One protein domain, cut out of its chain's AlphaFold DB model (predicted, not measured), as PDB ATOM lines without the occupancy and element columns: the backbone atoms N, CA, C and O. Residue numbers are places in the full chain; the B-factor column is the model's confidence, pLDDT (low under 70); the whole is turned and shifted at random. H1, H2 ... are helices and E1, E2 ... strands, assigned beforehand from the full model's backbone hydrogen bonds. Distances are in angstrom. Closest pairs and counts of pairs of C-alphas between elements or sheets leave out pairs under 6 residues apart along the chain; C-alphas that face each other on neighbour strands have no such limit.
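AT A GLANCE: This is residues 3 to 92 of the 93 residues of an uncharacterized protein of Chryseobacterium sp. H1D6C (UniProt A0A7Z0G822). A small three-stranded antiparallel sheet with helix H3 packed slantwise over one face makes one end of this domain, and H1 and H2 reach away from it as two arms of a loose, open loop. H1 leads away from the sheet, the chain turns at residues 16 to 24, and H2 comes back toward H3, leaving open space between H1 and H2. The printed part has 90 residues with three named helices and three named strands, in the order H1 H2 H3 E1 E2 E3; the sheet runs E1 E2 E3, all antiparallel, and the class is mixed, helices and strands. The whole is only just compact, close to loose, with a radius of gyration of the C-alphas of 14.5 A, and only just elongated, with spans of 39 by 26 by 25 A.

IN THESE COORDINATES: H1 holds residues 7 to 15, 11.9 A from first to last C-alpha, and begins with C-alpha 7 at (137.879, 141.566, 109.939). H2 holds residues 25 to 37 and is 18.2 A long. H3, the longest helix by residues, holds residues 46 to 59, 19.9 A, and ends with C-alpha 59 at (150.174, 124.331, 105.985). E1 is residues 66 to 69, 10.0 A; E2 is residues 76 to 81, 16.2 A; E3 is residues 87 to 91, 13.1 A, ending with C-alpha 91 at (159.419, 143.458, 113.467).

HOW THE PARTS SIT: H1 and H2 are apart. Between them, residues 18 to 19 pair with residues 22 to 23, antiparallel. H2 and H3 are near each other, with 8 pairs of C-alphas within 10 A. H3 is on the sheet at a height over the sheet of 8.1 A, two layers with a helix on one face; it lies over E2, slantwise to the strands at 49 degrees on the local plane. The closest C-alphas of H3 and E3 are those of Val 51 and Ile 87, 5.9 A. The strands form a meander, each the antiparallel neighbour of the one before. In the hairpin E1 and E2, at 137 degrees, N 68 and O 77 are 2.8 A apart, within hydrogen-bond range. In the hairpin E2 and E3, at 145 degrees, N 78 and O 90 are within that range at 2.7 A. In H1, H2 and H3 every O i to N i+4 pair is within hydrogen-bond range. H1 and H2 are not on the sheet.

THE WHOLE: The C-alphas farthest apart, those of Asn 21 and Asn 84, are 44.0 A apart. The printed part has no cut and no long link; E2 to E3 is tight. Residues 42 to 47, of which 46 to 47 belong to H3, stand free. The mean pLDDT of the printed part is 84.9, and residues 3 to 5 are under 70.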
ATOM      1  N   ILE A   3     146.129 139.969 116.884       61.50
ATOM      2  CA  ILE A   3     145.141 140.725 116.105       61.50
ATOM      3  C   ILE A   3     145.044 140.059 114.738       61.50
ATOM      4  O   ILE A   3     146.070 139.722 114.147       61.50
ATOM      5  N   ILE A   4     143.813 139.855 114.276       59.19
ATOM      6  CA  ILE A   4     143.535 139.418 112.909       59.19
ATOM      7  C   ILE A   4     143.394 140.682 112.063       59.19
ATOM      8  O   ILE A   4     142.650 141.590 112.434       59.19
ATOM      9  N   ASP A   5     144.194 140.774 111.002       60.19
ATOM     10  CA  ASP A   5     144.376 141.988 110.199       60.19
ATOM     11  C   ASP A   5     143.179 142.300 109.290       60.19
ATOM     12  O   ASP A   5     142.931 143.464 108.976       60.19
ATOM     13  N   ASP A   6     142.407 141.276 108.927       72.88
ATOM     14  CA  ASP A   6     141.228 141.373 108.080       72.88
ATOM     15  C   ASP A   6     139.976 140.874 108.819       72.88
ATOM     16  O   ASP A   6     139.736 139.674 108.981       72.88
ATOM     17  N   ILE A   7     139.150 141.828 109.252       75.56
ATOM     18  CA  ILE A   7     137.879 141.566 109.939       75.56
ATOM     19  C   ILE A   7     136.923 140.754 109.053       75.56
ATOM     20  O   ILE A   7     136.168 139.942 109.578       75.56
ATOM     21  N   SER A   8     136.959 140.929 107.729       78.00
ATOM     22  CA  SER A   8     136.068 140.211 106.807       78.00
ATOM     23  C   SER A   8     136.454 138.738 106.716       78.00
ATOM     24  O   SER A   8     135.590 137.865 106.758       78.00
ATOM     25  N   GLN A   9     137.755 138.447 106.648       71.31
ATOM     26  CA  GLN A   9     138.246 137.067 106.682       71.31
ATOM     27  C   GLN A   9     138.027 136.425 108.051       71.31
ATOM     28  O   GLN A   9     137.667 135.250 108.125       71.31
ATOM     29  N   PHE A  10     138.181 137.192 109.136       74.19
ATOM     30  CA  PHE A  10     137.838 136.705 110.466       74.19
ATOM     31  C   PHE A  10     136.351 136.381 110.596       74.19
ATOM     32  O   PHE A  10     136.016 135.334 111.141       74.19
ATOM     33  N   ALA A  11     135.470 137.241 110.083       77.38
ATOM     34  CA  ALA A  11     134.033 137.006 110.086       77.38
ATOM     35  C   ALA A  11     133.680 135.751 109.280       77.38
ATOM     36  O   ALA A  11     132.989 134.888 109.799       77.38
ATOM     37  N   ALA A  12     134.246 135.574 108.083       78.31
ATOM     38  CA  ALA A  12     134.033 134.366 107.284       78.31
ATOM     39  C   ALA A  12     134.518 133.086 107.995       78.31
ATOM     40  O   ALA A  12     133.863 132.046 107.934       78.31
ATOM     41  N   PHE A  13     135.654 133.161 108.697       77.19
ATOM     42  CA  PHE A  13     136.124 132.073 109.551       77.19
ATOM     43  C   PHE A  13     135.167 131.819 110.723       77.19
ATOM     44  O   PHE A  13     134.801 130.673 110.971       77.19
ATOM     45  N   ALA A  14     134.743 132.865 111.431       78.69
ATOM     46  CA  ALA A  14     133.847 132.750 112.575       78.69
ATOM     47  C   ALA A  14     132.488 132.179 112.159       78.69
ATOM     48  O   ALA A  14     132.026 131.245 112.799       78.69
ATOM     49  N   ASP A  15     131.908 132.652 111.056       84.38
ATOM     50  CA  ASP A  15     130.639 132.170 110.502       84.38
ATOM     51  C   ASP A  15     130.696 130.678 110.146       84.38
ATOM     52  O   ASP A  15     129.692 129.981 110.273       84.38
ATOM     53  N   SER A  16     131.873 130.147 109.789       82.44
ATOM     54  CA  SER A  16     132.052 128.705 109.553       82.44
ATOM     55  C   SER A  16     131.855 127.835 110.804       82.44
ATOM     56  O   SER A  16     131.732 126.618 110.687       82.44
ATOM     57  N   LEU A  17     131.828 128.444 111.994       85.06
ATOM     58  CA  LEU A  17     131.603 127.777 113.278       85.06
ATOM     59  C   LEU A  17     130.139 127.817 113.726       85.06
ATOM     60  O   LEU A  17     129.829 127.298 114.798       85.06
ATOM     61  N   PHE A  18     129.245 128.449 112.961       86.81
ATOM     62  CA  PHE A  18     127.838 128.593 113.319       86.81
ATOM     63  C   PHE A  18     126.928 127.933 112.285       86.81
ATOM     64  O   PHE A  18     127.121 128.059 111.080       86.81
ATOM     65  N   THR A  19     125.858 127.312 112.778       88.00
ATOM     66  CA  THR A  19     124.704 126.919 111.968       88.00
ATOM     67  C   THR A  19     123.512 127.757 112.429       88.00
ATOM     68  O   THR A  19     122.902 127.523 113.475       88.00
ATOM     69  N   GLY A  20     123.216 128.818 111.671       85.81
ATOM     70  CA  GLY A  20     122.284 129.867 112.091       85.81
ATOM     71  C   GLY A  20     122.867 130.709 113.232       85.81
ATOM     72  O   GLY A  20     123.954 131.255 113.103       85.81
ATOM     73  N   ASN A  21     122.149 130.802 114.356       86.06
ATOM     74  CA  ASN A  21     122.572 131.576 115.535       86.06
ATOM     75  C   ASN A  21     123.149 130.697 116.661       86.06
ATOM     76  O   ASN A  21     123.226 131.134 117.809       86.06
ATOM     77  N   GLN A  22     123.485 129.441 116.367       89.69
ATOM     78  CA  GLN A  22     124.055 128.501 117.330       89.69
ATOM     79  C   GLN A  22     125.408 128.009 116.837       89.69
ATOM     80  O   GLN A  22     125.614 127.872 115.632       89.69
ATOM     81  N   ILE A  23     126.319 127.756 117.777       87.56
ATOM     82  CA  ILE A  23     127.602 127.128 117.463       87.56
ATOM     83  C   ILE A  23     127.308 125.746 116.887       87.56
ATOM     84  O   ILE A  23     126.575 124.958 117.487       87.56
ATOM     85  N   ASP A  24     127.884 125.470 115.729       91.75
ATOM     86  CA  ASP A  24     127.844 124.156 115.120       91.75
ATOM     87  C   ASP A  24     128.815 123.236 115.870       91.75
ATOM     88  O   ASP A  24     130.034 123.427 115.854       91.75
ATOM     89  N   ALA A  25     128.263 122.250 116.579       89.38
ATOM     90  CA  ALA A  25     129.046 121.326 117.388       89.38
ATOM     91  C   ALA A  25     129.956 120.426 116.535       89.38
ATOM     92  O   ALA A  25     131.047 120.075 116.982       89.38
ATOM     93  N   ASP A  26     129.544 120.077 115.316       88.75
ATOM     94  CA  ASP A  26     130.343 119.245 114.417       88.75
ATOM     95  C   ASP A  26     131.503 120.055 113.836       88.75
ATOM     96  O   ASP A  26     132.638 119.571 113.807       88.75
ATOM     97  N   ALA A  27     131.254 121.313 113.458       84.69
ATOM     98  CA  ALA A  27     132.314 122.233 113.052       84.69
ATOM     99  C   ALA A  27     133.307 122.467 114.199       84.69
ATOM    100  O   ALA A  27     134.517 122.351 114.002       84.69
ATOM    101  N   LEU A  28     132.814 122.727 115.415       84.75
ATOM    102  CA  LEU A  28     133.663 122.908 116.592       84.75
ATOM    103  C   LEU A  28     134.522 121.665 116.865       84.75
ATOM    104  O   LEU A  28     135.740 121.787 116.990       84.75
ATOM    105  N   ASN A  29     133.924 120.471 116.869       88.12
ATOM    106  CA  ASN A  29     134.645 119.206 117.040       88.12
ATOM    107  C   ASN A  29     135.687 118.982 115.933       88.12
ATOM    108  O   ASN A  29     136.783 118.478 116.191       88.12
ATOM    109  N   ALA A  30     135.385 119.357 114.688       85.94
ATOM    110  CA  ALA A  30     136.349 119.292 113.595       85.94
ATOM    111  C   ALA A  30     137.554 120.209 113.862       85.94
ATOM    112  O   ALA A  30     138.698 119.778 113.695       85.94
ATOM    113  N   TYR A  31     137.326 121.432 114.347       82.38
ATOM    114  CA  TYR A  31     138.403 122.347 114.724       82.38
ATOM    115  C   TYR A  31     139.195 121.879 115.944       82.38
ATOM    116  O   TYR A  31     140.417 122.007 115.935       82.38
ATOM    117  N   GLU A  32     138.557 121.286 116.953       84.38
ATOM    118  CA  GLU A  32     139.264 120.678 118.087       84.38
ATOM    119  C   GLU A  32     140.196 119.550 117.630       84.38
ATOM    120  O   GLU A  32     141.365 119.499 118.028       84.38
ATOM    121  N   ASN A  33     139.724 118.694 116.720       86.06
ATOM    122  CA  ASN A  33     140.547 117.647 116.119       86.06
ATOM    123  C   ASN A  33     141.717 118.234 115.321       86.06
ATOM    124  O   ASN A  33     142.852 117.771 115.455       86.06
ATOM    125  N   ILE A  34     141.474 119.277 114.525       84.56
ATOM    126  CA  ILE A  34     142.531 119.985 113.795       84.56
ATOM    127  C   ILE A  34     143.544 120.569 114.781       84.56
ATOM    128  O   ILE A  34     144.740 120.344 114.631       84.56
ATOM    129  N   TYR A  35     143.106 121.272 115.818       86.12
ATOM    130  CA  TYR A  35     143.997 121.879 116.805       86.12
ATOM    131  C   TYR A  35     144.852 120.827 117.513       86.12
ATOM    132  O   TYR A  35     146.068 121.000 117.609       86.12
ATOM    133  N   SER A  36     144.261 119.689 117.878       88.25
ATOM    134  CA  SER A  36     144.984 118.538 118.419       88.25
ATOM    135  C   SER A  36     146.065 118.016 117.460       88.25
ATOM    136  O   SER A  36     147.217 117.840 117.864       88.25
ATOM    137  N   LEU A  37     145.760 117.877 116.160       89.50
ATOM    138  CA  LEU A  37     146.731 117.445 115.139       89.50
ATOM    139  C   LEU A  37     147.940 118.384 115.008       89.50
ATOM    140  O   LEU A  37     149.026 117.940 114.628       89.50
ATOM    141  N   TYR A  38     147.766 119.671 115.311       89.31
ATOM    142  CA  TYR A  38     148.842 120.663 115.291       89.31
ATOM    143  C   TYR A  38     149.453 120.925 116.672       89.31
ATOM    144  O   TYR A  38     150.321 121.789 116.783       89.31
ATOM    145  N   ASN A  39     149.076 120.160 117.704       91.25
ATOM    146  CA  ASN A  39     149.512 120.351 119.088       91.25
ATOM    147  C   ASN A  39     149.157 121.749 119.639       91.25
ATOM    148  O   ASN A  39     149.949 122.384 120.335       91.25
ATOM    149  N   ILE A  40     147.965 122.241 119.307       91.88
ATOM    150  CA  ILE A  40     147.357 123.433 119.901       91.88
ATOM    151  C   ILE A  40     146.451 122.951 121.038       91.88
ATOM    152  O   ILE A  40     145.495 122.219 120.802       91.88
ATOM    153  N   SER A  41     146.764 123.330 122.279       90.69
ATOM    154  CA  SER A  41     146.062 122.840 123.475       90.69
ATOM    155  C   SER A  41     146.028 123.893 124.578       90.69
ATOM    156  O   SER A  41     146.974 124.660 124.744       90.69
ATOM    157  N   THR A  42     144.980 123.899 125.399       88.56
ATOM    158  CA  THR A  42     144.878 124.769 126.585       88.56
ATOM    159  C   THR A  42     145.923 124.454 127.659       88.56
ATOM    160  O   THR A  42     146.210 125.302 128.499       88.56
ATOM    161  N   THR A  43     146.530 123.264 127.621       92.56
ATOM    162  CA  THR A  43     147.613 122.856 128.531       92.56
ATOM    163  C   THR A  43     148.990 123.380 128.117       92.56
ATOM    164  O   THR A  43     149.927 123.337 128.913       92.56
ATOM    165  N   ASN A  44     149.132 123.873 126.884       92.19
ATOM    166  CA  ASN A  44     150.384 124.417 126.371       92.19
ATOM    167  C   ASN A  44     150.584 125.870 126.808       92.19
ATOM    168  O   ASN A  44     149.638 126.619 127.051       92.19
ATOM    169  N   THR A  45     151.843 126.311 126.845       92.12
ATOM    170  CA  THR A  45     152.131 127.736 127.033       92.12
ATOM    171  C   THR A  45     151.668 128.537 125.808       92.12
ATOM    172  O   THR A  45     151.666 128.005 124.691       92.12
ATOM    173  N   PRO A  46     151.341 129.836 125.961       87.56
ATOM    174  CA  PRO A  46     150.968 130.682 124.828       87.56
ATOM    175  C   PRO A  46     151.995 130.648 123.691       87.56
ATOM    176  O   PRO A  46     151.620 130.531 122.532       87.56
ATOM    177  N   ALA A  47     153.292 130.652 124.017       86.31
ATOM    178  CA  ALA A  47     154.360 130.583 123.023       86.31
ATOM    179  C   ALA A  47     154.332 129.280 122.204       86.31
ATOM    180  O   ALA A  47     154.542 129.315 120.996       86.31
ATOM    181  N   ILE A  48     154.048 128.134 122.835       90.56
ATOM    182  CA  ILE A  48     153.925 126.850 122.125       90.56
ATOM    183  C   ILE A  48     152.724 126.887 121.172       90.56
ATOM    184  O   ILE A  48     152.861 126.517 120.005       90.56
ATOM    185  N   ASN A  49     151.575 127.381 121.641       90.31
ATOM    186  CA  ASN A  49     150.372 127.482 120.814       90.31
ATOM    187  C   ASN A  49     150.531 128.470 119.656       90.31
ATOM    188  O   ASN A  49     150.066 128.182 118.561       90.31
ATOM    189  N   GLU A  50     151.218 129.596 119.851       88.00
ATOM    190  CA  GLU A  50     151.516 130.553 118.776       88.00
ATOM    191  C   GLU A  50     152.337 129.893 117.656       88.00
ATOM    192  O   GLU A  50     151.997 130.009 116.480       88.00
ATOM    193  N   VAL A  51     153.385 129.141 118.012       89.62
ATOM    194  CA  VAL A  51     154.216 128.400 117.047       89.62
ATOM    195  C   VAL A  51     153.392 127.348 116.302       89.62
ATOM    196  O   VAL A  51     153.506 127.212 115.082       89.62
ATOM    197  N   ALA A  52     152.575 126.588 117.028       90.88
ATOM    198  CA  ALA A  52     151.702 125.564 116.465       90.88
ATOM    199  C   ALA A  52     150.647 126.160 115.518       90.88
ATOM    200  O   ALA A  52     150.435 125.644 114.419       90.88
ATOM    201  N   PHE A  53     150.050 127.288 115.898       88.69
ATOM    202  CA  PHE A  53     149.055 127.992 115.100       88.69
ATOM    203  C   PHE A  53     149.642 128.551 113.800       88.69
ATOM    204  O   PHE A  53     149.037 128.391 112.742       88.69
ATOM    205  N   VAL A  54     150.856 129.115 113.835       88.94
ATOM    206  CA  VAL A  54     151.542 129.575 112.612       88.94
ATOM    207  C   VAL A  54     151.807 128.406 111.655       88.94
ATOM    208  O   VAL A  54     151.567 128.514 110.456       88.94
ATOM    209  N   LYS A  55     152.218 127.240 112.170       88.38
ATOM    210  CA  LYS A  55     152.380 126.035 111.336       88.38
ATOM    211  C   LYS A  55     151.060 125.569 110.719       88.38
ATOM    212  O   LYS A  55     151.058 125.103 109.581       88.38
ATOM    213  N   TYR A  56     149.959 125.675 111.462       87.62
ATOM    214  CA  TYR A  56     148.623 125.344 110.975       87.62
ATOM    215  C   TYR A  56     148.210 126.236 109.796       87.62
ATOM    216  O   TYR A  56     147.871 125.710 108.734       87.62
ATOM    217  N   ILE A  57     148.289 127.562 109.937       85.44
ATOM    218  CA  ILE A  57     147.891 128.489 108.866       85.44
ATOM    219  C   ILE A  57     148.805 128.382 107.635       85.44
ATOM    220  O   ILE A  57     148.306 128.398 106.511       85.44
ATOM    221  N   GLU A  58     150.119 128.186 107.828       83.25
ATOM    222  CA  GLU A  58     151.075 128.005 106.727       83.25
ATOM    223  C   GLU A  58     150.767 126.726 105.940       83.25
ATOM    224  O   GLU A  58     150.754 126.740 104.710       83.25
ATOM    225  N   LYS A  59     150.474 125.616 106.633       85.25
ATOM    226  CA  LYS A  59     150.174 124.331 105.985       85.25
ATOM    227  C   LYS A  59     148.843 124.335 105.231       85.25
ATOM    228  O   LYS A  59     148.723 123.628 104.236       85.25
ATOM    229  N   ASN A  60     147.869 125.125 105.677       81.44
ATOM    230  CA  ASN A  60     146.566 125.246 105.015       81.44
ATOM    231  C   ASN A  60     146.522 126.348 103.945       81.44
ATOM    232  O   ASN A  60     145.464 126.575 103.368       81.44
ATOM    233  N   ALA A  61     147.650 127.018 103.667       78.75
ATOM    234  CA  ALA A  61     147.770 128.056 102.641       78.75
ATOM    235  C   ALA A  61     146.660 129.123 102.711       78.75
ATOM    236  O   ALA A  61     146.178 129.603 101.687       78.75
ATOM    237  N   THR A  62     146.257 129.506 103.927       77.31
ATOM    238  CA  THR A  62     145.106 130.399 104.148       77.31
ATOM    239  C   THR A  62     145.349 131.831 103.663       77.31
ATOM    240  O   THR A  62     144.410 132.606 103.550       77.31
ATOM    241  N   GLY A  63     146.611 132.205 103.421       78.50
ATOM    242  CA  GLY A  63     147.021 133.579 103.119       78.50
ATOM    243  C   GLY A  63     147.102 134.488 104.352       78.50
ATOM    244  O   GLY A  63     147.654 135.585 104.254       78.50
ATOM    245  N   LEU A  64     146.626 134.019 105.510       79.19
ATOM    246  CA  LEU A  64     146.651 134.764 106.764       79.19
ATOM    247  C   LEU A  64     148.072 134.896 107.311       79.19
ATOM    248  O   LEU A  64     148.903 133.990 107.208       79.19
ATOM    249  N   LYS A  65     148.325 136.030 107.962       83.75
ATOM    250  CA  LYS A  65     149.564 136.324 108.682       83.75
ATOM    251  C   LYS A  65     149.259 136.532 110.159       83.75
ATOM    252  O   LYS A  65     148.205 137.049 110.511       83.75
ATOM    253  N   VAL A  66     150.192 136.152 111.030       85.75
ATOM    254  CA  VAL A  66     150.034 136.336 112.481       85.75
ATOM    255  C   VAL A  66     150.955 137.440 112.957       85.75
ATOM    256  O   VAL A  66     152.175 137.348 112.823       85.75
ATOM    257  N   LEU A  67     150.366 138.473 113.550       87.50
ATOM    258  CA  LEU A  67     151.088 139.568 114.181       87.50
ATOM    259  C   LEU A  67     151.128 139.367 115.699       87.50
ATOM    260  O   LEU A  67     150.106 139.126 116.345       87.50
ATOM    261  N   LYS A  68     152.321 139.505 116.273       86.94
ATOM    262  CA  LYS A  68     152.580 139.444 117.707       86.94
ATOM    263  C   LYS A  68     153.036 140.806 118.214       86.94
ATOM    264  O   LYS A  68     154.098 141.297 117.836       86.94
ATOM    265  N   GLY A  69     152.235 141.390 119.099       86.62
ATOM    266  CA  GLY A  69     152.614 142.589 119.839       86.62
ATOM    267  C   GLY A  69     153.691 142.294 120.887       86.62
ATOM    268  O   GLY A  69     153.713 141.209 121.478       86.62
ATOM    269  N   ASN A  70     154.572 143.260 121.148       85.62
ATOM    270  CA  ASN A  70     155.442 143.219 122.326       85.62
ATOM    271  C   ASN A  70     154.620 143.396 123.624       85.62
ATOM    272  O   ASN A  70     153.431 143.713 123.587       85.62
ATOM    273  N   ALA A  71     155.245 143.199 124.790       84.75
ATOM    274  CA  ALA A  71     154.547 143.243 126.083       84.75
ATOM    275  C   ALA A  71     153.819 144.576 126.355       84.75
ATOM    276  O   ALA A  71     152.813 144.597 127.057       84.75
ATOM    277  N   SER A  72     154.322 145.675 125.787       85.56
ATOM    278  CA  SER A  72     153.772 147.027 125.935       85.56
ATOM    279  C   SER A  72     152.822 147.430 124.803       85.56
ATOM    280  O   SER A  72     152.360 148.567 124.795       85.56
ATOM    281  N   PHE A  73     152.568 146.547 123.832       82.31
ATOM    282  CA  PHE A  73     151.792 146.823 122.615       82.31
ATOM    283  C   PHE A  73     152.283 148.023 121.788       82.31
ATOM    284  O   PHE A  73     151.546 148.566 120.971       82.31
ATOM    285  N   SER A  74     153.536 148.433 121.977       86.62
ATOM    286  CA  SER A  74     154.147 149.559 121.269       86.62
ATOM    287  C   SER A  74     154.772 149.162 119.935       86.62
ATOM    288  O   SER A  74     155.143 150.031 119.154       86.62
ATOM    289  N   ASN A  75     154.916 147.860 119.678       85.56
ATOM    290  CA  ASN A  75     155.447 147.336 118.427       85.56
ATOM    291  C   ASN A  75     154.788 145.995 118.083       85.56
ATOM    292  O   ASN A  75     154.474 145.210 118.983       85.56
ATOM    293  N   TRP A  76     154.639 145.729 116.789       87.62
ATOM    294  CA  TRP A  76     154.075 144.509 116.228       87.62
ATOM    295  C   TRP A  76     155.088 143.837 115.309       87.62
ATOM    296  O   TRP A  76     155.675 144.458 114.424       87.62
ATOM    297  N   GLY A  77     155.286 142.537 115.504       90.12
ATOM    298  CA  GLY A  77     156.119 141.724 114.633       90.12
ATOM    299  C   GLY A  77     155.319 140.623 113.959       90.12
ATOM    300  O   GLY A  77     154.438 140.023 114.565       90.12
ATOM    301  N   LEU A  78     155.651 140.335 112.710       89.94
ATOM    302  CA  LEU A  78     155.158 139.178 111.986       89.94
ATOM    303  C   LEU A  78     155.802 137.908 112.546       89.94
ATOM    304  O   LEU A  78     157.029 137.792 112.568       89.94
ATOM    305  N   LEU A  79     154.983 136.944 112.959       89.75
ATOM    306  CA  LEU A  79     155.444 135.581 113.186       89.75
ATOM    307  C   LEU A  79     155.589 134.883 111.837       89.75
ATOM    308  O   LEU A  79     154.626 134.777 111.078       89.75
ATOM    309  N   LYS A  80     156.798 134.408 111.543       88.06
ATOM    310  CA  LYS A  80     157.082 133.650 110.325       88.06
ATOM    311  C   LYS A  80     158.146 132.596 110.567       88.06
ATOM    312  O   LYS A  80     158.930 132.693 111.512       88.06
ATOM    313  N   LYS A  81     158.221 131.631 109.663       88.25
ATOM    314  CA  LYS A  81     159.295 130.646 109.634       88.25
ATOM    315  C   LYS A  81     160.629 131.260 109.174       88.25
ATOM    316  O   LYS A  81     160.676 131.999 108.188       88.25
ATOM    317  N   ASP A  82     161.712 130.976 109.893       88.25
ATOM    318  CA  ASP A  82     163.086 131.266 109.472       88.25
ATOM    319  C   ASP A  82     163.624 130.181 108.515       88.25
ATOM    320  O   ASP A  82     162.950 129.194 108.210       88.25
ATOM    321  N   SER A  83     164.860 130.345 108.035       87.94
ATOM    322  CA  SER A  83     165.512 129.378 107.137       87.94
ATOM    323  C   SER A  83     165.743 127.998 107.762       87.94
ATOM    324  O   SER A  83     165.910 127.023 107.036       87.94
ATOM    325  N   ASN A  84     165.751 127.906 109.093       87.94
ATOM    326  CA  ASN A  84     165.958 126.670 109.848       87.94
ATOM    327  C   ASN A  84     164.633 125.995 110.227       87.94
ATOM    328  O   ASN A  84     164.615 124.913 110.810       87.94
ATOM    329  N   GLY A  85     163.511 126.625 109.891       83.19
ATOM    330  CA  GLY A  85     162.180 126.130 110.166       83.19
ATOM    331  C   GLY A  85     161.600 126.517 111.524       83.19
ATOM    332  O   GLY A  85     160.528 126.016 111.876       83.19
ATOM    333  N   ASN A  86     162.262 127.410 112.258       87.75
ATOM    334  CA  ASN A  86     161.772 127.939 113.524       87.75
ATOM    335  C   ASN A  86     160.820 129.104 113.280       87.75
ATOM    336  O   ASN A  86     161.027 129.902 112.370       87.75
ATOM    337  N   ILE A  87     159.797 129.236 114.119       88.81
ATOM    338  CA  ILE A  87     158.932 130.415 114.086       88.81
ATOM    339  C   ILE A  87     159.612 131.529 114.880       88.81
ATOM    340  O   ILE A  87     159.882 131.376 116.071       88.81
ATOM    341  N   VAL A  88     159.886 132.640 114.204       89.81
ATOM    342  CA  VAL A  88     160.544 133.823 114.757       89.81
ATOM    343  C   VAL A  88     159.672 135.055 114.555       89.81
ATOM    344  O   VAL A  88     158.878 135.132 113.615       89.81
ATOM    345  N   THR A  89     159.840 136.040 115.434       89.62
ATOM    346  CA  THR A  89     159.201 137.349 115.292       89.62
ATOM    347  C   THR A  89     160.094 138.263 114.461       89.62
ATOM    348  O   THR A  89     161.221 138.556 114.854       89.62
ATOM    349  N   GLN A  90     159.586 138.752 113.333       89.31
ATOM    350  CA  GLN A  90     160.206 139.814 112.548       89.31
ATOM    351  C   GLN A  90     159.428 141.112 112.767       89.31
ATOM    352  O   GLN A  90     158.253 141.173 112.424       89.31
ATOM    353  N   ASN A  91     160.068 142.152 113.305       85.12
ATOM    354  CA  ASN A  91     159.419 143.458 113.467       85.12
ATOM    355  C   ASN A  91     158.884 143.971 112.124       85.12
ATOM    356  O   ASN A  91     159.581 143.889 111.108       85.12
ATOM    357  N   CYS A  92     157.658 144.490 112.136       77.38
ATOM    358  CA  CYS A  92     157.132 145.215 110.989       77.38
ATOM    359  C   CYS A  92     157.834 146.587 110.915       77.38
ATOM    360  O   CYS A  92     158.078 147.174 111.972       77.38
TER     361      CYS A  92